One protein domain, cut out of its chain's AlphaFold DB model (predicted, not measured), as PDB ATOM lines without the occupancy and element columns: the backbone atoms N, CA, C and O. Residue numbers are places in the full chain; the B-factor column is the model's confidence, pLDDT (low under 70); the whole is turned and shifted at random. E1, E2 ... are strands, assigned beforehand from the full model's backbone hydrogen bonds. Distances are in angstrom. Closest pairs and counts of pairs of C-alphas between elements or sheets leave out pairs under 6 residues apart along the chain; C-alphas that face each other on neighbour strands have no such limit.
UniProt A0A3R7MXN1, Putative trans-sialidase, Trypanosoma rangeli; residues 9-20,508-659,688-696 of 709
ATOM      1  N   ALA A   9     634.069 388.449 473.635       29.45
ATOM      2  CA  ALA A   9     633.324 387.889 474.753       29.45
ATOM      3  C   ALA A   9     632.015 387.343 474.237       29.45
ATOM      4  O   ALA A   9     631.131 388.104 473.863       29.45
ATOM      5  N   VAL A  10     631.890 386.028 474.198       28.39
ATOM      6  CA  VAL A  10     630.733 385.398 473.590       28.39
ATOM      7  C   VAL A  10     629.877 384.880 474.743       28.39
ATOM      8  O   VAL A  10     630.125 383.815 475.309       28.39
ATOM      9  N   LEU A  11     628.907 385.712 475.146       27.75
ATOM     10  CA  LEU A  11     627.777 385.303 475.983       27.75
ATOM     11  C   LEU A  11     626.952 384.325 475.143       27.75
ATOM     12  O   LEU A  11     626.041 384.714 474.424       27.75
ATOM     13  N   LEU A  12     627.393 383.072 475.148       34.56
ATOM     14  CA  LEU A  12     626.910 382.002 474.305       34.56
ATOM     15  C   LEU A  12     625.719 381.295 474.944       34.56
ATOM     16  O   LEU A  12     625.849 380.452 475.833       34.56
ATOM     17  N   LEU A  13     624.558 381.588 474.387       35.72
ATOM     18  CA  LEU A  13     623.356 380.795 474.548       35.72
ATOM     19  C   LEU A  13     623.172 379.979 473.265       35.72
ATOM     20  O   LEU A  13     622.762 380.546 472.252       35.72
ATOM     21  N   CYS A  14     623.539 378.694 473.266       37.31
ATOM     22  CA  CYS A  14     623.612 377.906 472.032       37.31
ATOM     23  C   CYS A  14     622.581 376.785 471.961       37.31
ATOM     24  O   CYS A  14     622.640 375.836 472.735       37.31
ATOM     25  N   VAL A  15     621.677 376.882 470.983       38.66
ATOM     26  CA  VAL A  15     620.540 375.974 470.761       38.66
ATOM     27  C   VAL A  15     620.726 375.274 469.408       38.66
ATOM     28  O   VAL A  15     620.876 375.953 468.390       38.66
ATOM     29  N   LEU A  16     620.714 373.934 469.379       36.38
ATOM     30  CA  LEU A  16     620.789 373.137 468.141       36.38
ATOM     31  C   LEU A  16     619.420 372.567 467.761       36.38
ATOM     32  O   LEU A  16     618.985 371.581 468.352       36.38
ATOM     33  N   SER A  17     618.762 373.126 466.745       36.47
ATOM     34  CA  SER A  17     617.514 372.573 466.189       36.47
ATOM     35  C   SER A  17     617.760 371.934 464.817       36.47
ATOM     36  O   SER A  17     618.424 372.529 463.969       36.47
ATOM     37  N   MET A  18     617.266 370.717 464.575       37.09
ATOM     38  CA  MET A  18     617.574 369.948 463.358       37.09
ATOM     39  C   MET A  18     616.496 369.966 462.259       37.09
ATOM     40  O   MET A  18     615.308 369.812 462.533       37.09
ATOM     41  N   CYS A  19     616.949 370.070 460.995       31.55
ATOM     42  CA  CYS A  19     616.193 370.000 459.729       31.55
ATOM     43  C   CYS A  19     617.088 369.724 458.463       31.55
ATOM     44  O   CYS A  19     617.530 370.668 457.815       31.55
ATOM     45  N   GLY A  20     617.279 368.467 458.002       38.22
ATOM     46  CA  GLY A  20     617.781 368.075 456.627       38.22
ATOM     47  C   GLY A  20     619.260 368.348 456.139       38.22
ATOM     48  O   GLY A  20     619.564 369.508 455.910       38.22
ATOM     49  N   LEU A 508     614.989 369.972 468.831       84.50
ATOM     50  CA  LEU A 508     616.134 370.410 469.634       84.50
ATOM     51  C   LEU A 508     616.959 369.222 470.155       84.50
ATOM     52  O   LEU A 508     616.450 368.421 470.944       84.50
ATOM     53  N   VAL A 509     618.226 369.145 469.738       80.19
ATOM     54  CA  VAL A 509     619.124 367.996 469.983       80.19
ATOM     55  C   VAL A 509     620.227 368.252 471.018       80.19
ATOM     56  O   VAL A 509     620.775 367.293 471.547       80.19
ATOM     57  N   GLY A 510     620.545 369.516 471.317       86.56
ATOM     58  CA  GLY A 510     621.599 369.900 472.264       86.56
ATOM     59  C   GLY A 510     621.512 371.376 472.667       86.56
ATOM     60  O   GLY A 510     621.010 372.206 471.900       86.56
ATOM     61  N   PHE A 511     622.001 371.713 473.864       90.62
ATOM     62  CA  PHE A 511     621.968 373.064 474.429       90.62
ATOM     63  C   PHE A 511     623.184 373.342 475.325       90.62
ATOM     64  O   PHE A 511     623.351 372.718 476.372       90.62
ATOM     65  N   LEU A 512     624.003 374.326 474.937       92.25
ATOM     66  CA  LEU A 512     625.128 374.808 475.743       92.25
ATOM     67  C   LEU A 512     624.782 376.164 476.384       92.25
ATOM     68  O   LEU A 512     624.354 377.099 475.700       92.25
ATOM     69  N   SER A 513     624.980 376.271 477.702       91.31
ATOM     70  CA  SER A 513     624.585 377.429 478.528       91.31
ATOM     71  C   SER A 513     625.565 377.615 479.705       91.31
ATOM     72  O   SER A 513     626.752 377.844 479.485       91.31
ATOM     73  N   ASP A 514     625.129 377.549 480.963       90.81
ATOM     74  CA  ASP A 514     625.960 377.847 482.138       90.81
ATOM     75  C   ASP A 514     626.883 376.698 482.577       90.81
ATOM     76  O   ASP A 514     627.908 376.945 483.223       90.81
ATOM     77  N   ALA A 515     626.530 375.446 482.278       90.50
ATOM     78  CA  ALA A 515     627.222 374.267 482.795       90.50
ATOM     79  C   ALA A 515     628.566 374.033 482.081       90.50
ATOM     80  O   ALA A 515     628.627 373.980 480.862       90.50
ATOM     81  N   GLY A 516     629.667 373.886 482.822       90.12
ATOM     82  CA  GLY A 516     630.997 373.675 482.239       90.12
ATOM     83  C   GLY A 516     632.139 374.142 483.139       90.12
ATOM     84  O   GLY A 516     631.919 374.618 484.254       90.12
ATOM     85  N   ASN A 517     633.366 374.023 482.641       91.75
ATOM     86  CA  ASN A 517     634.614 374.378 483.318       91.75
ATOM     87  C   ASN A 517     635.577 375.082 482.329       91.75
ATOM     88  O   ASN A 517     635.132 375.644 481.334       91.75
ATOM     89  N   ALA A 518     636.884 375.125 482.610       88.56
ATOM     90  CA  ALA A 518     637.861 375.810 481.754       88.56
ATOM     91  C   ALA A 518     638.191 375.080 480.430       88.56
ATOM     92  O   ALA A 518     638.687 375.714 479.505       88.56
ATOM     93  N   THR A 519     637.941 373.769 480.338       90.62
ATOM     94  CA  THR A 519     638.305 372.917 479.187       90.62
ATOM     95  C   THR A 519     637.109 372.228 478.529       90.62
ATOM     96  O   THR A 519     637.245 371.666 477.441       90.62
ATOM     97  N   GLN A 520     635.931 372.282 479.150       92.31
ATOM     98  CA  GLN A 520     634.694 371.691 478.646       92.31
ATOM     99  C   GLN A 520     633.497 372.608 478.880       92.31
ATOM    100  O   GLN A 520     633.353 373.217 479.942       92.31
ATOM    101  N   TRP A 521     632.589 372.627 477.915       93.75
ATOM    102  CA  TRP A 521     631.276 373.246 478.022       93.75
ATOM    103  C   TRP A 521     630.238 372.131 477.933       93.75
ATOM    104  O   TRP A 521     630.239 371.364 476.969       93.75
ATOM    105  N   ALA A 522     629.437 371.967 478.981       91.88
ATOM    106  CA  ALA A 522     628.548 370.823 479.097       91.88
ATOM    107  C   ALA A 522     627.259 371.039 478.301       91.88
ATOM    108  O   ALA A 522     626.681 372.127 478.334       91.88
ATOM    109  N   ASP A 523     626.816 369.985 477.620       90.50
ATOM    110  CA  ASP A 523     625.492 369.939 477.008       90.50
ATOM    111  C   ASP A 523     624.444 369.567 478.059       90.50
ATOM    112  O   ASP A 523     624.512 368.507 478.683       90.50
ATOM    113  N   ASP A 524     623.456 370.440 478.246       91.75
ATOM    114  CA  ASP A 524     622.352 370.230 479.186       91.75
ATOM    115  C   ASP A 524     621.453 369.036 478.784       91.75
ATOM    116  O   ASP A 524     620.730 368.517 479.638       91.75
ATOM    117  N   TYR A 525     621.498 368.578 477.523       89.69
ATOM    118  CA  TYR A 525     620.846 367.334 477.079       89.69
ATOM    119  C   TYR A 525     621.716 366.078 477.243       89.69
ATOM    120  O   TYR A 525     621.256 364.978 476.931       89.69
ATOM    121  N   LEU A 526     622.930 366.198 477.790       89.00
ATOM    122  CA  LEU A 526     623.835 365.074 478.052       89.00
ATOM    123  C   LEU A 526     624.180 364.253 476.791       89.00
ATOM    124  O   LEU A 526     624.412 363.047 476.898       89.00
ATOM    125  N   TRP A 527     624.193 364.870 475.603       80.56
ATOM    126  CA  TRP A 527     624.647 364.214 474.379       80.56
ATOM    127  C   TRP A 527     626.175 364.196 474.307       80.56
ATOM    128  O   TRP A 527     626.804 363.169 474.552       80.56
ATOM    129  N   MET A 528     626.783 365.347 474.018       80.19
ATOM    130  CA  MET A 528     628.236 365.506 473.961       80.19
ATOM    131  C   MET A 528     628.641 366.893 474.449       80.19
ATOM    132  O   MET A 528     628.076 367.898 474.024       80.19
ATOM    133  N   ASN A 529     629.669 366.960 475.292       87.12
ATOM    134  CA  ASN A 529     630.236 368.228 475.750       87.12
ATOM    135  C   ASN A 529     631.113 368.852 474.654       87.12
ATOM    136  O   ASN A 529     631.857 368.149 473.966       87.12
ATOM    137  N   ALA A 530     631.095 370.178 474.526       90.00
ATOM    138  CA  ALA A 530     632.043 370.875 473.669       90.00
ATOM    139  C   ALA A 530     633.416 370.982 474.346       90.00
ATOM    140  O   ALA A 530     633.523 371.282 475.537       90.00
ATOM    141  N   THR A 531     634.479 370.775 473.573       91.25
ATOM    142  CA  THR A 531     635.858 371.003 474.017       91.25
ATOM    143  C   THR A 531     636.178 372.488 473.926       91.25
ATOM    144  O   THR A 531     635.941 373.114 472.892       91.25
ATOM    145  N   VAL A 532     636.755 373.043 474.989       92.31
ATOM    146  CA  VAL A 532     637.137 374.453 475.106       92.31
ATOM    147  C   VAL A 532     638.659 374.562 475.170       92.31
ATOM    148  O   VAL A 532     639.305 373.858 475.947       92.31
ATOM    149  N   ARG A 533     639.244 375.454 474.366       91.44
ATOM    150  CA  ARG A 533     640.678 375.781 474.380       91.44
ATOM    151  C   ARG A 533     640.885 377.286 474.469       91.44
ATOM    152  O   ARG A 533     640.214 378.038 473.763       91.44
ATOM    153  N   GLU A 534     641.831 377.704 475.312       89.44
ATOM    154  CA  GLU A 534     642.286 379.098 475.461       89.44
ATOM    155  C   GLU A 534     641.141 380.124 475.603       89.44
ATOM    156  O   GLU A 534     641.178 381.206 475.017       89.44
ATOM    157  N   ALA A 535     640.092 379.784 476.356       90.69
ATOM    158  CA  ALA A 535     638.921 380.634 476.564       90.69
ATOM    159  C   ALA A 535     638.560 380.728 478.054       90.69
ATOM    160  O   ALA A 535     638.769 379.795 478.826       90.69
ATOM    161  N   THR A 536     638.008 381.866 478.476       91.94
ATOM    162  CA  THR A 536     637.629 382.105 479.881       91.94
ATOM    163  C   THR A 536     636.130 381.916 480.062       91.94
ATOM    164  O   THR A 536     635.353 382.636 479.437       91.94
ATOM    165  N   LYS A 537     635.713 380.992 480.935       93.06
ATOM    166  CA  LYS A 537     634.294 380.784 481.261       93.06
ATOM    167  C   LYS A 537     633.660 382.063 481.821       93.06
ATOM    168  O   LYS A 537     634.247 382.729 482.673       93.06
ATOM    169  N   ILE A 538     632.442 382.365 481.382       91.88
ATOM    170  CA  ILE A 538     631.571 383.404 481.942       91.88
ATOM    171  C   ILE A 538     630.203 382.804 482.321       91.88
ATOM    172  O   ILE A 538     630.011 381.582 482.280       91.88
ATOM    173  N   ALA A 539     629.268 383.654 482.750       89.62
ATOM    174  CA  ALA A 539     627.857 383.286 482.813       89.62
ATOM    175  C   ALA A 539     627.344 383.060 481.385       89.62
ATOM    176  O   ALA A 539     627.564 383.911 480.523       89.62
ATOM    177  N   ASN A 540     626.687 381.923 481.157       88.00
ATOM    178  CA  ASN A 540     626.153 381.481 479.868       88.00
ATOM    179  C   ASN A 540     627.162 381.652 478.721       88.00
ATOM    180  O   ASN A 540     626.935 382.450 477.818       88.00
ATOM    181  N   GLY A 541     628.308 380.963 478.786       91.44
ATOM    182  CA  GLY A 541     629.284 380.929 477.690       91.44
ATOM    183  C   GLY A 541     630.731 381.245 478.074       91.44
ATOM    184  O   GLY A 541     631.181 380.969 479.191       91.44
ATOM    185  N   PHE A 542     631.481 381.798 477.113       93.88
ATOM    186  CA  PHE A 542     632.944 381.900 477.146       93.88
ATOM    187  C   PHE A 542     633.485 383.155 476.439       93.88
ATOM    188  O   PHE A 542     633.061 383.533 475.348       93.88
ATOM    189  N   ASN A 543     634.524 383.765 477.014       92.19
ATOM    190  CA  ASN A 543     635.331 384.785 476.344       92.19
ATOM    191  C   ASN A 543     636.453 384.137 475.531       92.19
ATOM    192  O   ASN A 543     637.259 383.388 476.086       92.19
ATOM    193  N   LEU A 544     636.538 384.479 474.245       91.00
ATOM    194  CA  LEU A 544     637.570 384.016 473.321       91.00
ATOM    195  C   LEU A 544     638.535 385.181 473.056       91.00
ATOM    196  O   LEU A 544     638.218 386.121 472.321       91.00
ATOM    197  N   THR A 545     639.699 385.155 473.711       83.31
ATOM    198  CA  THR A 545     640.635 386.293 473.798       83.31
ATOM    199  C   THR A 545     642.053 385.972 473.301       83.31
ATOM    200  O   THR A 545     643.039 386.560 473.743       83.31
ATOM    201  N   GLY A 546     642.185 385.018 472.386       77.75
ATOM    202  CA  GLY A 546     643.450 384.662 471.751       77.75
ATOM    203  C   GLY A 546     643.239 384.087 470.349       77.75
ATOM    204  O   GLY A 546     642.140 383.634 470.032       77.75
ATOM    205  N   PRO A 547     644.285 384.058 469.501       71.38
ATOM    206  CA  PRO A 547     644.199 383.418 468.184       71.38
ATOM    207  C   PRO A 547     643.973 381.899 468.296       71.38
ATOM    208  O   PRO A 547     643.365 381.291 467.420       71.38
ATOM    209  N   ALA A 548     644.435 381.306 469.402       77.81
ATOM    210  CA  ALA A 548     644.252 379.902 469.753       77.81
ATOM    211  C   ALA A 548     642.922 379.607 470.484       77.81
ATOM    212  O   ALA A 548     642.643 378.443 470.773       77.81
ATOM    213  N   SER A 549     642.104 380.625 470.788       87.00
ATOM    214  CA  SER A 549     640.792 380.420 471.409       87.00
ATOM    215  C   SER A 549     639.861 379.707 470.434       87.00
ATOM    216  O   SER A 549     639.477 380.277 469.410       87.00
ATOM    217  N   ARG A 550     639.474 378.471 470.759       89.31
ATOM    218  CA  ARG A 550     638.550 377.670 469.951       89.31
ATOM    219  C   ARG A 550     637.644 376.854 470.862       89.31
ATOM    220  O   ARG A 550     638.108 376.236 471.819       89.31
ATOM    221  N   ILE A 551     636.362 376.824 470.527       92.69
ATOM    222  CA  ILE A 551     635.406 375.867 471.085       92.69
ATOM    223  C   ILE A 551     634.968 374.957 469.945       92.69
ATOM    224  O   ILE A 551     634.641 375.455 468.869       92.69
ATOM    225  N   VAL A 552     634.972 373.645 470.172       91.06
ATOM    226  CA  VAL A 552     634.512 372.640 469.206       91.06
ATOM    227  C   VAL A 552     633.491 371.743 469.889       91.06
ATOM    228  O   VAL A 552     633.815 371.040 470.845       91.06
ATOM    229  N   TRP A 553     632.258 371.776 469.396       88.75
ATOM    230  CA  TRP A 553     631.164 370.927 469.840       88.75
ATOM    231  C   TRP A 553     630.950 369.815 468.808       88.75
ATOM    232  O   TRP A 553     630.470 370.101 467.707       88.75
ATOM    233  N   PRO A 554     631.346 368.565 469.102       79.19
ATOM    234  CA  PRO A 554     631.056 367.451 468.211       79.19
ATOM    235  C   PRO A 554     629.541 367.249 468.114       79.19
ATOM    236  O   PRO A 554     628.844 367.145 469.119       79.19
ATOM    237  N   VAL A 555     629.045 367.199 466.880       69.00
ATOM    238  CA  VAL A 555     627.676 366.768 466.566       69.00
ATOM    239  C   VAL A 555     627.665 365.241 466.443       69.00
ATOM    240  O   VAL A 555     626.731 364.576 466.887       69.00
ATOM    241  N   VAL A 556     628.757 364.692 465.907       62.88
ATOM    242  CA  VAL A 556     629.015 363.266 465.702       62.88
ATOM    243  C   VAL A 556     630.194 362.826 466.568       62.88
ATOM    244  O   VAL A 556     631.225 363.499 466.592       62.88
ATOM    245  N   GLU A 557     630.065 361.681 467.240       52.75
ATOM    246  CA  GLU A 557     631.156 361.088 468.016       52.75
ATOM    247  C   GLU A 557     632.324 360.676 467.105       52.75
ATOM    248  O   GLU A 557     632.131 360.033 466.070       52.75
ATOM    249  N   GLN A 558     633.541 361.089 467.469       43.53
ATOM    250  CA  GLN A 558     634.776 360.758 466.756       43.53
ATOM    251  C   GLN A 558     635.600 359.758 467.577       43.53
ATOM    252  O   GLN A 558     635.603 359.835 468.801       43.53
ATOM    253  N   ALA A 559     636.338 358.891 466.869       34.12
ATOM    254  CA  ALA A 559     637.145 357.762 467.357       34.12
ATOM    255  C   ALA A 559     636.353 356.499 467.780       34.12
ATOM    256  O   ALA A 559     635.771 356.423 468.854       34.12
ATOM    257  N   GLY A 560     636.382 355.465 466.926       42.28
ATOM    258  CA  GLY A 560     635.953 354.081 467.225       42.28
ATOM    259  C   GLY A 560     634.445 353.827 467.382       42.28
ATOM    260  O   GLY A 560     633.986 352.715 467.130       42.28
ATOM    261  N   ALA A 561     633.687 354.854 467.752       43.22
ATOM    262  CA  ALA A 561     632.249 354.829 467.958       43.22
ATOM    263  C   ALA A 561     631.432 354.691 466.653       43.22
ATOM    264  O   ALA A 561     631.797 355.293 465.638       43.22
ATOM    265  N   PRO A 562     630.266 354.012 466.668       44.97
ATOM    266  CA  PRO A 562     629.193 354.248 465.706       44.97
ATOM    267  C   PRO A 562     628.730 355.716 465.713       44.97
ATOM    268  O   PRO A 562     627.880 356.142 466.496       44.97
ATOM    269  N   ALA A 563     629.306 356.475 464.785       49.19
ATOM    270  CA  ALA A 563     628.956 357.845 464.455       49.19
ATOM    271  C   ALA A 563     627.462 358.008 464.120       49.19
ATOM    272  O   ALA A 563     626.871 357.215 463.384       49.19
ATOM    273  N   TYR A 564     626.867 359.112 464.576       54.44
ATOM    274  CA  TYR A 564     625.556 359.546 464.102       54.44
ATOM    275  C   TYR A 564     625.687 359.955 462.649       54.44
ATOM    276  O   TYR A 564     626.185 361.041 462.348       54.44
ATOM    277  N   SER A 565     625.202 359.104 461.747       53.31
ATOM    278  CA  SER A 565     625.044 359.513 460.364       53.31
ATOM    279  C   SER A 565     623.822 360.414 460.236       53.31
ATOM    280  O   SER A 565     622.720 359.988 459.912       53.31
ATOM    281  N   PHE A 566     624.022 361.691 460.513       56.81
ATOM    282  CA  PHE A 566     623.154 362.773 460.098       56.81
ATOM    283  C   PHE A 566     623.096 362.958 458.572       56.81
ATOM    284  O   PHE A 566     622.453 363.903 458.158       56.81
ATOM    285  N   ALA A 567     623.687 362.114 457.712       51.53
ATOM    286  CA  ALA A 567     623.475 362.122 456.254       51.53
ATOM    287  C   ALA A 567     621.978 362.280 455.896       51.53
ATOM    288  O   ALA A 567     621.144 361.447 456.252       51.53
ATOM    289  N   GLY A 568     621.591 363.365 455.216       55.56
ATOM    290  CA  GLY A 568     620.170 363.681 454.989       55.56
ATOM    291  C   GLY A 568     619.426 364.406 456.137       55.56
ATOM    292  O   GLY A 568     618.300 364.857 455.919       55.56
ATOM    293  N   ARG A 569     620.057 364.670 457.298       63.56
ATOM    294  CA  ARG A 569     619.669 365.612 458.386       63.56
ATOM    295  C   ARG A 569     620.644 366.760 458.703       63.56
ATOM    296  O   ARG A 569     621.834 366.577 458.864       63.56
ATOM    297  N   GLY A 570     620.087 367.954 458.853       73.88
ATOM    298  CA  GLY A 570     620.813 369.217 458.840       73.88
ATOM    299  C   GLY A 570     620.461 370.069 460.024       73.88
ATOM    300  O   GLY A 570     619.669 369.667 460.877       73.88
ATOM    301  N   LEU A 571     621.094 371.225 460.104       80.75
ATOM    302  CA  LEU A 571     621.374 371.823 461.393       80.75
ATOM    303  C   LEU A 571     621.105 373.316 461.374       80.75
ATOM    304  O   LEU A 571     621.682 374.048 460.577       80.75
ATOM    305  N   THR A 572     620.259 373.753 462.297       86.88
ATOM    306  CA  THR A 572     620.162 375.146 462.711       86.88
ATOM    307  C   THR A 572     620.950 375.291 464.002       86.88
ATOM    308  O   THR A 572     620.535 374.795 465.051       86.88
ATOM    309  N   VAL A 573     622.096 375.959 463.919       90.31
ATOM    310  CA  VAL A 573     622.847 376.411 465.091       90.31
ATOM    311  C   VAL A 573     622.409 377.832 465.389       90.31
ATOM    312  O   VAL A 573     622.547 378.687 464.519       90.31
ATOM    313  N   VAL A 574     621.930 378.101 466.601       91.06
ATOM    314  CA  VAL A 574     621.679 379.463 467.095       91.06
ATOM    315  C   VAL A 574     622.690 379.781 468.192       91.06
ATOM    316  O   VAL A 574     623.017 378.903 468.991       91.06
ATOM    317  N   ALA A 575     623.192 381.014 468.238       91.88
ATOM    318  CA  ALA A 575     624.094 381.498 469.274       91.88
ATOM    319  C   ALA A 575     623.885 382.993 469.550       91.88
ATOM    320  O   ALA A 575     623.772 383.790 468.623       91.88
ATOM    321  N   THR A 576     623.935 383.398 470.817       91.25
ATOM    322  CA  THR A 576     624.157 384.808 471.176       91.25
ATOM    323  C   THR A 576     625.662 385.122 471.161       91.25
ATOM    324  O   THR A 576     626.481 384.275 471.523       91.25
ATOM    325  N   ALA A 577     626.053 386.319 470.709       91.56
ATOM    326  CA  ALA A 577     627.456 386.717 470.576       91.56
ATOM    327  C   ALA A 577     627.685 388.225 470.765       91.56
ATOM    328  O   ALA A 577     626.936 389.022 470.215       91.56
ATOM    329  N   THR A 578     628.759 388.635 471.456       91.88
ATOM    330  CA  THR A 578     629.123 390.059 471.623       91.88
ATOM    331  C   THR A 578     630.511 390.350 471.045       91.88
ATOM    332  O   THR A 578     631.528 389.827 471.510       91.88
ATOM    333  N   ILE A 579     630.589 391.231 470.042       90.56
ATOM    334  CA  ILE A 579     631.865 391.597 469.406       90.56
ATOM    335  C   ILE A 579     632.517 392.716 470.221       90.56
ATOM    336  O   ILE A 579     632.227 393.896 470.041       90.56
ATOM    337  N   ARG A 580     633.399 392.356 471.161       88.06
ATOM    338  CA  ARG A 580     633.991 393.324 472.105       88.06
ATOM    339  C   ARG A 580     635.014 394.289 471.512       88.06
ATOM    340  O   ARG A 580     635.202 395.337 472.119       88.06
ATOM    341  N   ARG A 581     635.691 393.932 470.416       85.62
ATOM    342  CA  ARG A 581     636.704 394.754 469.728       85.62
ATOM    343  C   ARG A 581     636.741 394.457 468.235       85.62
ATOM    344  O   ARG A 581     636.458 393.328 467.833       85.62
ATOM    345  N   ALA A 582     637.159 395.437 467.436       85.69
ATOM    346  CA  ALA A 582     637.507 395.205 466.037       85.69
ATOM    347  C   ALA A 582     638.640 394.166 465.897       85.69
ATOM    348  O   ALA A 582     639.630 394.241 466.634       85.69
ATOM    349  N   PRO A 583     638.528 393.198 464.968       83.19
ATOM    350  CA  PRO A 583     639.585 392.233 464.721       83.19
ATOM    351  C   PRO A 583     640.605 392.804 463.725       83.19
ATOM    352  O   PRO A 583     640.250 393.561 462.827       83.19
ATOM    353  N   THR A 584     641.870 392.385 463.817       81.81
ATOM    354  CA  THR A 584     642.939 392.799 462.877       81.81
ATOM    355  C   THR A 584     642.870 392.101 461.511       81.81
ATOM    356  O   THR A 584     643.674 392.366 460.622       81.81
ATOM    357  N   SER A 585     641.972 391.131 461.361       80.44
ATOM    358  CA  SER A 585     641.732 390.358 460.142       80.44
ATOM    359  C   SER A 585     640.338 389.727 460.212       80.44
ATOM    360  O   SER A 585     639.711 389.703 461.272       80.44
ATOM    361  N   ALA A 586     639.829 389.209 459.090       83.25
ATOM    362  CA  ALA A 586     638.551 388.498 459.098       83.25
ATOM    363  C   ALA A 586     638.609 387.308 460.074       83.25
ATOM    364  O   ALA A 586     639.443 386.420 459.914       83.25
ATOM    365  N   THR A 587     637.740 387.321 461.084       83.88
ATOM    366  CA  THR A 587     637.743 386.370 462.203       83.88
ATOM    367  C   THR A 587     636.430 385.601 462.220       83.88
ATOM    368  O   THR A 587     635.359 386.205 462.140       83.88
ATOM    369  N   THR A 588     636.490 384.272 462.310       88.25
ATOM    370  CA  THR A 588     635.292 383.428 462.417       88.25
ATOM    371  C   THR A 588     634.621 383.619 463.769       88.25
ATOM    372  O   THR A 588     635.281 383.598 464.805       88.25
ATOM    373  N   LEU A 589     633.302 383.804 463.754       90.94
ATOM    374  CA  LEU A 589     632.481 383.890 464.955       90.94
ATOM    375  C   LEU A 589     631.900 382.516 465.305       90.94
ATOM    376  O   LEU A 589     632.127 382.006 466.400       90.94
ATOM    377  N   LEU A 590     631.199 381.923 464.338       92.31
ATOM    378  CA  LEU A 590     630.504 380.644 464.429       92.31
ATOM    379  C   LEU A 590     630.649 379.910 463.087       92.31
ATOM    380  O   LEU A 590     630.598 380.539 462.027       92.31
ATOM    381  N   GLY A 591     630.807 378.591 463.122       90.19
ATOM    382  CA  GLY A 591     630.842 377.755 461.929       90.19
ATOM    383  C   GLY A 591     630.443 376.306 462.182       90.19
ATOM    384  O   GLY A 591     630.302 375.863 463.322       90.19
ATOM    385  N   VAL A 592     630.264 375.572 461.086       87.88
ATOM    386  CA  VAL A 592     629.914 374.151 461.054       87.88
ATOM    387  C   VAL A 592     630.877 373.426 460.114       87.88
ATOM    388  O   VAL A 592     631.068 373.854 458.977       87.88
ATOM    389  N   GLY A 593     631.501 372.348 460.585       85.06
ATOM    390  CA  GLY A 593     632.344 371.466 459.777       85.06
ATOM    391  C   GLY A 593     631.512 370.403 459.060       85.06
ATOM    392  O   GLY A 593     630.645 369.786 459.676       85.06
ATOM    393  N   VAL A 594     631.778 370.194 457.770       80.31
ATOM    394  CA  VAL A 594     631.057 369.273 456.877       80.31
ATOM    395  C   VAL A 594     632.059 368.407 456.102       80.31
ATOM    396  O   VAL A 594     632.782 368.923 455.254       80.31
ATOM    397  N   SER A 595     632.120 367.099 456.354       77.69
ATOM    398  CA  SER A 595     632.886 366.147 455.545       77.69
ATOM    399  C   SER A 595     632.371 366.055 454.121       77.69
ATOM    400  O   SER A 595     631.176 365.950 453.878       77.69
ATOM    401  N   VAL A 596     633.295 365.977 453.176       75.56
ATOM    402  CA  VAL A 596     633.059 365.634 451.779       75.56
ATOM    403  C   VAL A 596     634.147 364.633 451.397       75.56
ATOM    404  O   VAL A 596     635.286 364.996 451.087       75.56
ATOM    405  N   GLY A 597     633.832 363.342 451.522       73.12
ATOM    406  CA  GLY A 597     634.818 362.268 451.408       73.12
ATOM    407  C   GLY A 597     635.902 362.365 452.491       73.12
ATOM    408  O   GLY A 597     635.643 362.083 453.655       73.12
ATOM    409  N   ARG A 598     637.126 362.752 452.103       71.62
ATOM    410  CA  ARG A 598     638.292 362.901 453.004       71.62
ATOM    411  C   ARG A 598     638.609 364.354 453.386       71.62
ATOM    412  O   ARG A 598     639.660 364.615 453.968       71.62
ATOM    413  N   HIS A 599     637.761 365.307 453.014       74.00
ATOM    414  CA  HIS A 599     637.973 366.733 453.268       74.00
ATOM    415  C   HIS A 599     636.886 367.285 454.181       74.00
ATOM    416  O   HIS A 599     635.752 366.837 454.088       74.00
ATOM    417  N   VAL A 600     637.203 368.295 454.993       78.75
ATOM    418  CA  VAL A 600     636.202 369.060 455.748       78.75
ATOM    419  C   VAL A 600     636.034 370.439 455.116       78.75
ATOM    420  O   VAL A 600     637.007 371.170 454.919       78.75
ATOM    421  N   LEU A 601     634.790 370.788 454.813       82.56
ATOM    422  CA  LEU A 601     634.332 372.115 454.437       82.56
ATOM    423  C   LEU A 601     633.805 372.820 455.694       82.56
ATOM    424  O   LEU A 601     632.801 372.404 456.265       82.56
ATOM    425  N   GLU A 602     634.472 373.885 456.134       86.62
ATOM    426  CA  GLU A 602     633.968 374.735 457.218       86.62
ATOM    427  C   GLU A 602     633.037 375.820 456.647       86.62
ATOM    428  O   GLU A 602     633.470 376.754 455.967       86.62
ATOM    429  N   LEU A 603     631.742 375.696 456.933       87.06
ATOM    430  CA  LEU A 603     630.709 376.671 456.598       87.06
ATOM    431  C   LEU A 603     630.553 377.648 457.767       87.06
ATOM    432  O   LEU A 603     630.036 377.281 458.820       87.06
ATOM    433  N   SER A 604     631.024 378.885 457.605       89.31
ATOM    434  CA  SER A 604     631.160 379.833 458.716       89.31
ATOM    435  C   SER A 604     630.628 381.237 458.432       89.31
ATOM    436  O   SER A 604     630.581 381.693 457.287       89.31
ATOM    437  N   LEU A 605     630.265 381.919 459.523       90.56
ATOM    438  CA  LEU A 605     630.050 383.359 459.612       90.56
ATOM    439  C   LEU A 605     631.263 383.999 460.302       90.56
ATOM    440  O   LEU A 605     631.650 383.628 461.415       90.56
ATOM    441  N   SER A 606     631.841 384.996 459.643       88.69
ATOM    442  CA  SER A 606     633.001 385.763 460.092       88.69
ATOM    443  C   SER A 606     632.700 387.265 460.064       88.69
ATOM    444  O   SER A 606     631.754 387.713 459.415       88.69
ATOM    445  N   TYR A 607     633.539 388.059 460.725       87.88
ATOM    446  CA  TYR A 607     633.462 389.523 460.733       87.88
ATOM    447  C   TYR A 607     634.848 390.145 460.490       87.88
ATOM    448  O   TYR A 607     635.864 389.541 460.837       87.88
ATOM    449  N   ASP A 608     634.908 391.311 459.834       87.31
ATOM    450  CA  ASP A 608     636.163 391.993 459.470       87.31
ATOM    451  C   ASP A 608     636.337 393.389 460.090       87.31
ATOM    452  O   ASP A 608     635.376 394.004 460.541       87.31
ATOM    453  N   GLU A 609     637.573 393.902 460.080       87.19
ATOM    454  CA  GLU A 609     637.943 395.253 460.548       87.19
ATOM    455  C   GLU A 609     637.096 396.370 459.905       87.19
ATOM    456  O   GLU A 609     636.762 397.363 460.546       87.19
ATOM    457  N   GLY A 610     636.678 396.173 458.650       86.88
ATOM    458  CA  GLY A 610     635.830 397.090 457.884       86.88
ATOM    459  C   GLY A 610     634.353 397.085 458.289       86.88
ATOM    460  O   GLY A 610     633.525 397.563 457.516       86.88
ATOM    461  N   LYS A 611     634.019 396.541 459.466       88.44
ATOM    462  CA  LYS A 611     632.664 396.428 460.028       88.44
ATOM    463  C   LYS A 611     631.691 395.562 459.221       88.44
ATOM    464  O   LYS A 611     630.479 395.698 459.370       88.44
ATOM    465  N   ARG A 612     632.184 394.635 458.388       87.62
ATOM    466  CA  ARG A 612     631.336 393.763 457.551       87.62
ATOM    467  C   ARG A 612     631.272 392.333 458.066       87.62
ATOM    468  O   ARG A 612     632.276 391.774 458.511       87.62
ATOM    469  N   TRP A 613     630.101 391.730 457.903       88.62
ATOM    470  CA  TRP A 613     629.896 390.285 457.963       88.62
ATOM    471  C   TRP A 613     630.429 389.608 456.691       88.62
ATOM    472  O   TRP A 613     630.458 390.210 455.614       88.62
ATOM    473  N   ARG A 614     630.870 388.356 456.810       84.75
ATOM    474  CA  ARG A 614     631.380 387.531 455.706       84.75
ATOM    475  C   ARG A 614     630.953 386.077 455.891       84.75
ATOM    476  O   ARG A 614     631.006 385.576 457.009       84.75
ATOM    477  N   THR A 615     630.631 385.390 454.800       81.19
ATOM    478  CA  THR A 615     630.461 383.930 454.777       81.19
ATOM    479  C   THR A 615     631.641 383.233 454.081       81.19
ATOM    480  O   THR A 615     632.397 383.861 453.331       81.19
ATOM    481  N   GLY A 616     631.864 381.956 454.409       63.22
ATOM    482  CA  GLY A 616     633.095 381.214 454.086       63.22
ATOM    483  C   GLY A 616     633.452 381.038 452.594       63.22
ATOM    484  O   GLY A 616     632.609 381.097 451.701       63.22
ATOM    485  N   GLY A 617     634.735 380.761 452.323       50.75
ATOM    486  CA  GLY A 617     635.251 380.377 450.998       50.75
ATOM    487  C   GLY A 617     635.876 381.529 450.203       50.75
ATOM    488  O   GLY A 617     637.084 381.756 450.282       50.75
ATOM    489  N   ARG A 618     635.072 382.248 449.410       41.47
ATOM    490  CA  ARG A 618     635.499 383.437 448.646       41.47
ATOM    491  C   ARG A 618     634.366 384.461 448.530       41.47
ATOM    492  O   ARG A 618     633.513 384.342 447.664       41.47
ATOM    493  N   GLY A 619     634.447 385.515 449.340       48.66
ATOM    494  CA  GLY A 619     633.977 386.859 448.983       48.66
ATOM    495  C   GLY A 619     632.519 387.013 448.536       48.66
ATOM    496  O   GLY A 619     632.283 387.478 447.427       48.66
ATOM    497  N   GLY A 620     631.564 386.742 449.427       48.97
ATOM    498  CA  GLY A 620     630.188 387.239 449.317       48.97
ATOM    499  C   GLY A 620     629.847 388.136 450.505       48.97
ATOM    500  O   GLY A 620     629.351 387.650 451.514       48.97
ATOM    501  N   ALA A 621     630.139 389.437 450.424       49.88
ATOM    502  CA  ALA A 621     629.623 390.392 451.407       49.88
ATOM    503  C   ALA A 621     628.192 390.776 451.006       49.88
ATOM    504  O   ALA A 621     628.001 391.323 449.919       49.88
ATOM    505  N   SER A 622     627.198 390.516 451.861       48.97
ATOM    506  CA  SER A 622     625.863 391.086 451.655       48.97
ATOM    507  C   SER A 622     625.940 392.603 451.790       48.97
ATOM    508  O   SER A 622     626.349 393.128 452.825       48.97
ATOM    509  N   THR A 623     625.531 393.311 450.742       50.12
ATOM    510  CA  THR A 623     625.398 394.774 450.729       50.12
ATOM    511  C   THR A 623     624.155 395.268 451.475       50.12
ATOM    512  O   THR A 623     623.989 396.475 451.616       50.12
ATOM    513  N   ALA A 624     623.293 394.358 451.950       53.88
ATOM    514  CA  ALA A 624     622.056 394.674 452.666       53.88
ATOM    515  C   ALA A 624     622.166 394.530 454.198       53.88
ATOM    516  O   ALA A 624     621.340 395.082 454.919       53.88
ATOM    517  N   ALA A 625     623.169 393.807 454.707       62.12
ATOM    518  CA  ALA A 625     623.354 393.618 456.144       62.12
ATOM    519  C   ALA A 625     623.914 394.885 456.815       62.12
ATOM    520  O   ALA A 625     624.868 395.489 456.318       62.12
ATOM    521  N   LEU A 626     623.361 395.264 457.973       72.38
ATOM    522  CA  LEU A 626     623.889 396.380 458.761       72.38
ATOM    523  C   LEU A 626     625.335 396.096 459.227       72.38
ATOM    524  O   LEU A 626     625.648 394.955 459.588       72.38
ATOM    525  N   PRO A 627     626.221 397.114 459.260       85.88
ATOM    526  CA  PRO A 627     627.577 396.952 459.771       85.88
ATOM    527  C   PRO A 627     627.592 396.486 461.229       85.88
ATOM    528  O   PRO A 627     626.801 396.962 462.047       85.88
ATOM    529  N   TRP A 628     628.528 395.603 461.579       89.25
ATOM    530  CA  TRP A 628     628.699 395.197 462.974       89.25
ATOM    531  C   TRP A 628     629.326 396.336 463.802       89.25
ATOM    532  O   TRP A 628     630.071 397.183 463.294       89.25
ATOM    533  N   MET A 629     629.005 396.379 465.095       90.06
ATOM    534  CA  MET A 629     629.412 397.427 466.031       90.06
ATOM    535  C   MET A 629     630.188 396.855 467.219       90.06
ATOM    536  O   MET A 629     629.893 395.777 467.729       90.06
ATOM    537  N   GLU A 630     631.190 397.604 467.674       90.19
ATOM    538  CA  GLU A 630     632.003 397.235 468.829       90.19
ATOM    539  C   GLU A 630     631.194 397.370 470.127       90.19
ATOM    540  O   GLU A 630     630.507 398.366 470.343       90.19
ATOM    541  N   GLY A 631     631.256 396.343 470.972       88.25
ATOM    542  CA  GLY A 631     630.461 396.216 472.193       88.25
ATOM    543  C   GLY A 631     629.023 395.728 471.977       88.25
ATOM    544  O   GLY A 631     628.349 395.448 472.966       88.25
ATOM    545  N   ALA A 632     628.554 395.590 470.733       88.31
ATOM    546  CA  ALA A 632     627.193 395.149 470.442       88.31
ATOM    547  C   ALA A 632     627.029 393.623 470.548       88.31
ATOM    548  O   ALA A 632     627.948 392.853 470.246       88.31
ATOM    549  N   THR A 633     625.832 393.215 470.974       90.50
ATOM    550  CA  THR A 633     625.392 391.820 471.086       90.50
ATOM    551  C   THR A 633     624.442 391.490 469.942       90.50
ATOM    552  O   THR A 633     623.565 392.290 469.634       90.50
ATOM    553  N   TYR A 634     624.614 390.305 469.367       89.75
ATOM    554  CA  TYR A 634     623.915 389.794 468.195       89.75
ATOM    555  C   TYR A 634     623.339 388.407 468.484       89.75
ATOM    556  O   TYR A 634     623.989 387.593 469.148       89.75
ATOM    557  N   GLN A 635     622.163 388.110 467.937       91.25
ATOM    558  CA  GLN A 635     621.677 386.744 467.768       91.25
ATOM    559  C   GLN A 635     622.108 386.241 466.395       91.25
ATOM    560  O   GLN A 635     621.641 386.740 465.375       91.25
ATOM    561  N   VAL A 636     623.004 385.260 466.343       91.88
ATOM    562  CA  VAL A 636     623.480 384.679 465.085       91.88
ATOM    563  C   VAL A 636     622.917 383.279 464.894       91.88
ATOM    564  O   VAL A 636     622.824 382.503 465.844       91.88
ATOM    565  N   ALA A 637     622.558 382.938 463.659       92.25
ATOM    566  CA  ALA A 637     622.141 381.585 463.316       92.25
ATOM    567  C   ALA A 637     622.764 381.113 462.002       92.25
ATOM    568  O   ALA A 637     622.868 381.880 461.046       92.25
ATOM    569  N   LEU A 638     623.153 379.840 461.946       91.50
ATOM    570  CA  LEU A 638     623.535 379.152 460.713       91.50
ATOM    571  C   LEU A 638     622.542 378.026 460.455       91.50
ATOM    572  O   LEU A 638     622.389 377.148 461.301       91.50
ATOM    573  N   THR A 639     621.916 378.018 459.281       89.88
ATOM    574  CA  THR A 639     621.180 376.857 458.767       89.88
ATOM    575  C   THR A 639     622.062 376.140 457.754       89.88
ATOM    576  O   THR A 639     622.471 376.762 456.773       89.88
ATOM    577  N   VAL A 640     622.352 374.858 457.961       84.06
ATOM    578  CA  VAL A 640     623.231 374.054 457.097       84.06
ATOM    579  C   VAL A 640     622.507 372.805 456.600       84.06
ATOM    580  O   VAL A 640     621.855 372.107 457.381       84.06
ATOM    581  N   ARG A 641     622.647 372.549 455.295       79.75
ATOM    582  CA  ARG A 641     622.150 371.387 454.556       79.75
ATOM    583  C   ARG A 641     623.191 370.936 453.533       79.75
ATOM    584  O   ARG A 641     623.530 371.683 452.610       79.75
ATOM    585  N   ASP A 642     623.653 369.700 453.684       77.06
ATOM    586  CA  ASP A 642     624.697 369.088 452.859       77.06
ATOM    587  C   ASP A 642     625.960 369.975 452.904       77.06
ATOM    588  O   ASP A 642     626.428 370.336 453.981       77.06
ATOM    589  N   VAL A 643     626.480 370.392 451.746       79.38
ATOM    590  CA  VAL A 643     627.632 371.305 451.600       79.38
ATOM    591  C   VAL A 643     627.261 372.797 451.555       79.38
ATOM    592  O   VAL A 643     628.081 373.626 451.156       79.38
ATOM    593  N   SER A 644     626.029 373.164 451.915       84.56
ATOM    594  CA  SER A 644     625.482 374.512 451.709       84.56
ATOM    595  C   SER A 644     624.670 375.022 452.900       84.56
ATOM    596  O   SER A 644     624.339 374.273 453.817       84.56
ATOM    597  N   GLY A 645     624.331 376.309 452.910       87.75
ATOM    598  CA  GLY A 645     623.522 376.870 453.985       87.75
ATOM    599  C   GLY A 645     623.257 378.364 453.873       87.75
ATOM    600  O   GLY A 645     623.406 378.975 452.816       87.75
ATOM    601  N   SER A 646     622.860 378.971 454.985       89.75
ATOM    602  CA  SER A 646     622.605 380.407 455.111       89.75
ATOM    603  C   SER A 646     622.946 380.888 456.518       89.75
ATOM    604  O   SER A 646     622.753 380.161 457.493       89.75
ATOM    605  N   ALA A 647     623.484 382.101 456.605       91.12
ATOM    606  CA  ALA A 647     623.806 382.781 457.850       91.12
ATOM    607  C   ALA A 647     622.824 383.927 458.103       91.12
ATOM    608  O   ALA A 647     622.474 384.669 457.180       91.12
ATOM    609  N   TYR A 648     622.442 384.097 459.365       91.06
ATOM    610  CA  TYR A 648     621.514 385.114 459.840       91.06
ATOM    611  C   TYR A 648     622.109 385.869 461.031       91.06
ATOM    612  O   TYR A 648     622.820 385.278 461.848       91.06
ATOM    613  N   VAL A 649     621.794 387.159 461.135       90.81
ATOM    614  CA  VAL A 649     622.137 388.041 462.260       90.81
ATOM    615  C   VAL A 649     620.888 388.838 462.625       90.81
ATOM    616  O   VAL A 649     620.285 389.467 461.762       90.81
ATOM    617  N   ASP A 650     620.473 388.765 463.887       88.62
ATOM    618  CA  ASP A 650     619.253 389.368 464.444       88.62
ATOM    619  C   ASP A 650     617.971 389.040 463.648       88.62
ATOM    620  O   ASP A 650     617.031 389.825 463.579       88.62
ATOM    621  N   GLY A 651     617.935 387.843 463.050       85.31
ATOM    622  CA  GLY A 651     616.843 387.343 462.206       85.31
ATOM    623  C   GLY A 651     617.002 387.632 460.708       85.31
ATOM    624  O   GLY A 651     616.397 386.937 459.895       85.31
ATOM    625  N   GLU A 652     617.862 388.577 460.325       87.31
ATOM    626  CA  GLU A 652     618.084 388.973 458.930       87.31
ATOM    627  C   GLU A 652     619.162 388.121 458.249       87.31
ATOM    628  O   GLU A 652     620.205 387.821 458.833       87.31
ATOM    629  N   MET A 653     618.942 387.733 456.987       87.38
ATOM    630  CA  MET A 653     619.889 386.897 456.238       87.38
ATOM    631  C   MET A 653     621.108 387.712 455.776       87.38
ATOM    632  O   MET A 653     621.000 388.602 454.933       87.38
ATOM    633  N   VAL A 654     622.298 387.363 456.272       86.75
ATOM    634  CA  VAL A 654     623.557 388.067 455.953       86.75
ATOM    635  C   VAL A 654     624.371 387.422 454.831       86.75
ATOM    636  O   VAL A 654     625.304 388.044 454.327       86.75
ATOM    637  N   GLY A 655     624.030 386.203 454.404       84.38
ATOM    638  CA  GLY A 655     624.623 385.579 453.220       84.38
ATOM    639  C   GLY A 655     624.446 384.064 453.150       84.38
ATOM    640  O   GLY A 655     624.156 383.405 454.148       84.38
ATOM    641  N   SER A 656     624.653 383.505 451.959       85.69
ATOM    642  CA  SER A 656     624.706 382.056 451.748       85.69
ATOM    643  C   SER A 656     626.028 381.470 452.251       85.69
ATOM    644  O   SER A 656     627.074 382.122 452.195       85.69
ATOM    645  N   LEU A 657     625.983 380.222 452.713       80.88
ATOM    646  CA  LEU A 657     627.145 379.413 453.079       80.88
ATOM    647  C   LEU A 657     627.425 378.408 451.952       80.88
ATOM    648  O   LEU A 657     626.504 377.726 451.500       80.88
ATOM    649  N   GLY A 658     628.687 378.289 451.538       69.06
ATOM    650  CA  GLY A 658     629.113 377.404 450.448       69.06
ATOM    651  C   GLY A 658     629.307 378.145 449.119       69.06
ATOM    652  O   GLY A 658     628.715 379.195 448.877       69.06
ATOM    653  N   GLY A 659     630.190 377.614 448.270       50.19
ATOM    654  CA  GLY A 659     630.524 378.189 446.965       50.19
ATOM    655  C   GLY A 659     630.058 377.299 445.817       50.19
ATOM    656  O   GLY A 659     630.150 376.076 445.910       50.19
ATOM    657  N   GLY A 688     627.502 366.187 451.430       60.59
ATOM    658  CA  GLY A 688     628.371 366.631 452.497       60.59
ATOM    659  C   GLY A 688     627.715 366.408 453.844       60.59
ATOM    660  O   GLY A 688     626.492 366.401 453.975       60.59
ATOM    661  N   ASP A 689     628.558 366.221 454.843       70.00
ATOM    662  CA  ASP A 689     628.218 365.401 455.977       70.00
ATOM    663  C   ASP A 689     628.706 366.115 457.292       70.00
ATOM    664  O   ASP A 689     629.894 366.190 457.533       70.00
ATOM    665  N   LEU A 690     627.847 366.716 458.150       74.12
ATOM    666  CA  LEU A 690     628.156 367.527 459.368       74.12
ATOM    667  C   LEU A 690     628.932 366.814 460.499       74.12
ATOM    668  O   LEU A 690     628.401 365.917 461.154       74.12
ATOM    669  N   SER A 691     630.124 367.278 460.873       74.56
ATOM    670  CA  SER A 691     630.888 366.738 462.021       74.56
ATOM    671  C   SER A 691     630.694 367.490 463.329       74.56
ATOM    672  O   SER A 691     630.503 366.873 464.380       74.56
ATOM    673  N   TYR A 692     630.865 368.809 463.294       83.25
ATOM    674  CA  TYR A 692     631.005 369.634 464.491       83.25
ATOM    675  C   TYR A 692     630.510 371.059 464.263       83.25
ATOM    676  O   TYR A 692     630.545 371.586 463.152       83.25
ATOM    677  N   VAL A 693     630.120 371.706 465.353       88.69
ATOM    678  CA  VAL A 693     629.939 373.155 465.449       88.69
ATOM    679  C   VAL A 693     631.186 373.742 466.101       88.69
ATOM    680  O   VAL A 693     631.765 373.126 466.994       88.69
ATOM    681  N   PHE A 694     631.628 374.925 465.681       90.38
ATOM    682  CA  PHE A 694     632.783 375.579 466.291       90.38
ATOM    683  C   PHE A 694     632.616 377.090 466.442       90.38
ATOM    684  O   PHE A 694     631.932 377.743 465.654       90.38
ATOM    685  N   PHE A 695     633.285 377.640 467.455       90.69
ATOM    686  CA  PHE A 695     633.304 379.069 467.762       90.69
ATOM    687  C   PHE A 695     634.741 379.579 467.808       90.69
ATOM    688  O   PHE A 695     635.610 378.955 468.430       90.69
ATOM    689  N   GLY A 696     634.964 380.733 467.179       81.94
ATOM    690  CA  GLY A 696     636.283 381.349 467.049       81.94
ATOM    691  C   GLY A 696     637.277 380.570 466.182       81.94
ATOM    692  O   GLY A 696     636.964 379.543 465.579       81.94
TER     693      GLY A 696
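This is residues 9 to 20, 508 to 659 and 688 to 696 of the 709 residues of the protein "Putative trans-sialidase" of Trypanosoma rangeli (UniProt A0A3R7MXN1). What shape do the strands make? One long, strongly twisted sheet is folded back on itself and curled like part of a barrel, with E10 and E11 covering E13 and E14, and with its two edge strands, E11 and E14, close to each other. The small hairpin of E5 and E6 packs crosswise on this sheet near E2 and E7. What is the domain built of, and how large is it? The printed part has 173 residues with no named helix and fifteen named strands, E1 to E15 in order along the chain, and its class is all strand. The large sheet runs E11, E10, E9, E15, E7, E4, E3, E2, E1, E8, E12, E13, E14, antiparallel throughout, and E5 and E6 form an antiparallel sheet of two. The whole is compact and rounded, with a radius of gyration of the C-alphas of 15.2 A and spans of 44 by 36 by 26 A.

What are the neighbours of the first strand? E1, residues 14 to 18, has two antiparallel neighbours: E8, residues 571 to 578, with N 15 and O 574 within hydrogen-bond range at 3.1 A, and E2, residues 508 to 516, with N 16 and O 510 at 3.1 A. E2 bends by 71 degrees at residue 513 and pairs over residues 512 to 516 with E3, residues 520 to 523, where N 522 and O 515 are 2.9 A apart. With E4, residues 530 to 533, these form the meander E2, E3, E4, each strand the antiparallel neighbour of the one before, and N 521 and O 530 are 2.9 A apart. What follows along the chain? The hairpin of E5, residues 535 to 538, and E6, residues 541 to 544, with N 536 and O 543 at 2.9 A, forms a sandwich, two sheets face to face, with the large sheet: the facing parts are 8.2 A centre to centre and the strands stand at 88 degrees. The closest C-alphas of E2 and E6 are those of Ser 513 and Gly 541, 5.9 A apart. E7, residues 550 to 554, is the antiparallel neighbour of E4, with N 531 and O 552 at 2.8 A. How does the sheet fold back? E9, residues 587 to 596, bends by 81 degrees at residue 590 and is the hinge of a folded sheet, one sheet bent into two leaves: E10, residues 599 to 607, and E11, residues 613 to 615, face E15, residues 689 to 695, E7, E4, E3, E2, E1, E8, E12, residues 633 to 641, E13, residues 644 to 649, and E14, residues 652 to 657. E9, E10, E11 form one meander, with N 594 and O 601 at 2.9 A, and E12, E13, E14 another, with N 637 and O 648 at 3.0 A. The closest C-alphas of the edge strands E11 and E14 are those of Thr 615 and Leu 657, 5.9 A apart.

Where are the anchor points? E1 begins at C-alpha 14, (623.612, 377.906, 472.032), and E15 ends at C-alpha 695, (633.304, 379.069, 467.762). Which strands reach far? From first to last C-alpha, E12 measures 26.5 A, E10 24.4 A, E9 23.7 A and E8 22.3 A.

Where is the printed part cut? Residues 21 to 507 and 660 to 687 are not printed, and the C-alphas across the cuts are 13.3 A apart for 20 and 508 and 13.0 A for 659 and 688. Which links are long, and how far does the whole reach? Of the links printed whole, E7 to E8, with 16 residues, and E11 to E12, with 17, are long. The two C-alphas farthest apart are those of Gly 560 and Ala 624, at 45.3 A. Where is confidence low? The mean pLDDT of the printed part is 77.5, and 40 residues are under 70: 9 to 20, 555 to 569, 616 to 625, 658 to 659 and 688.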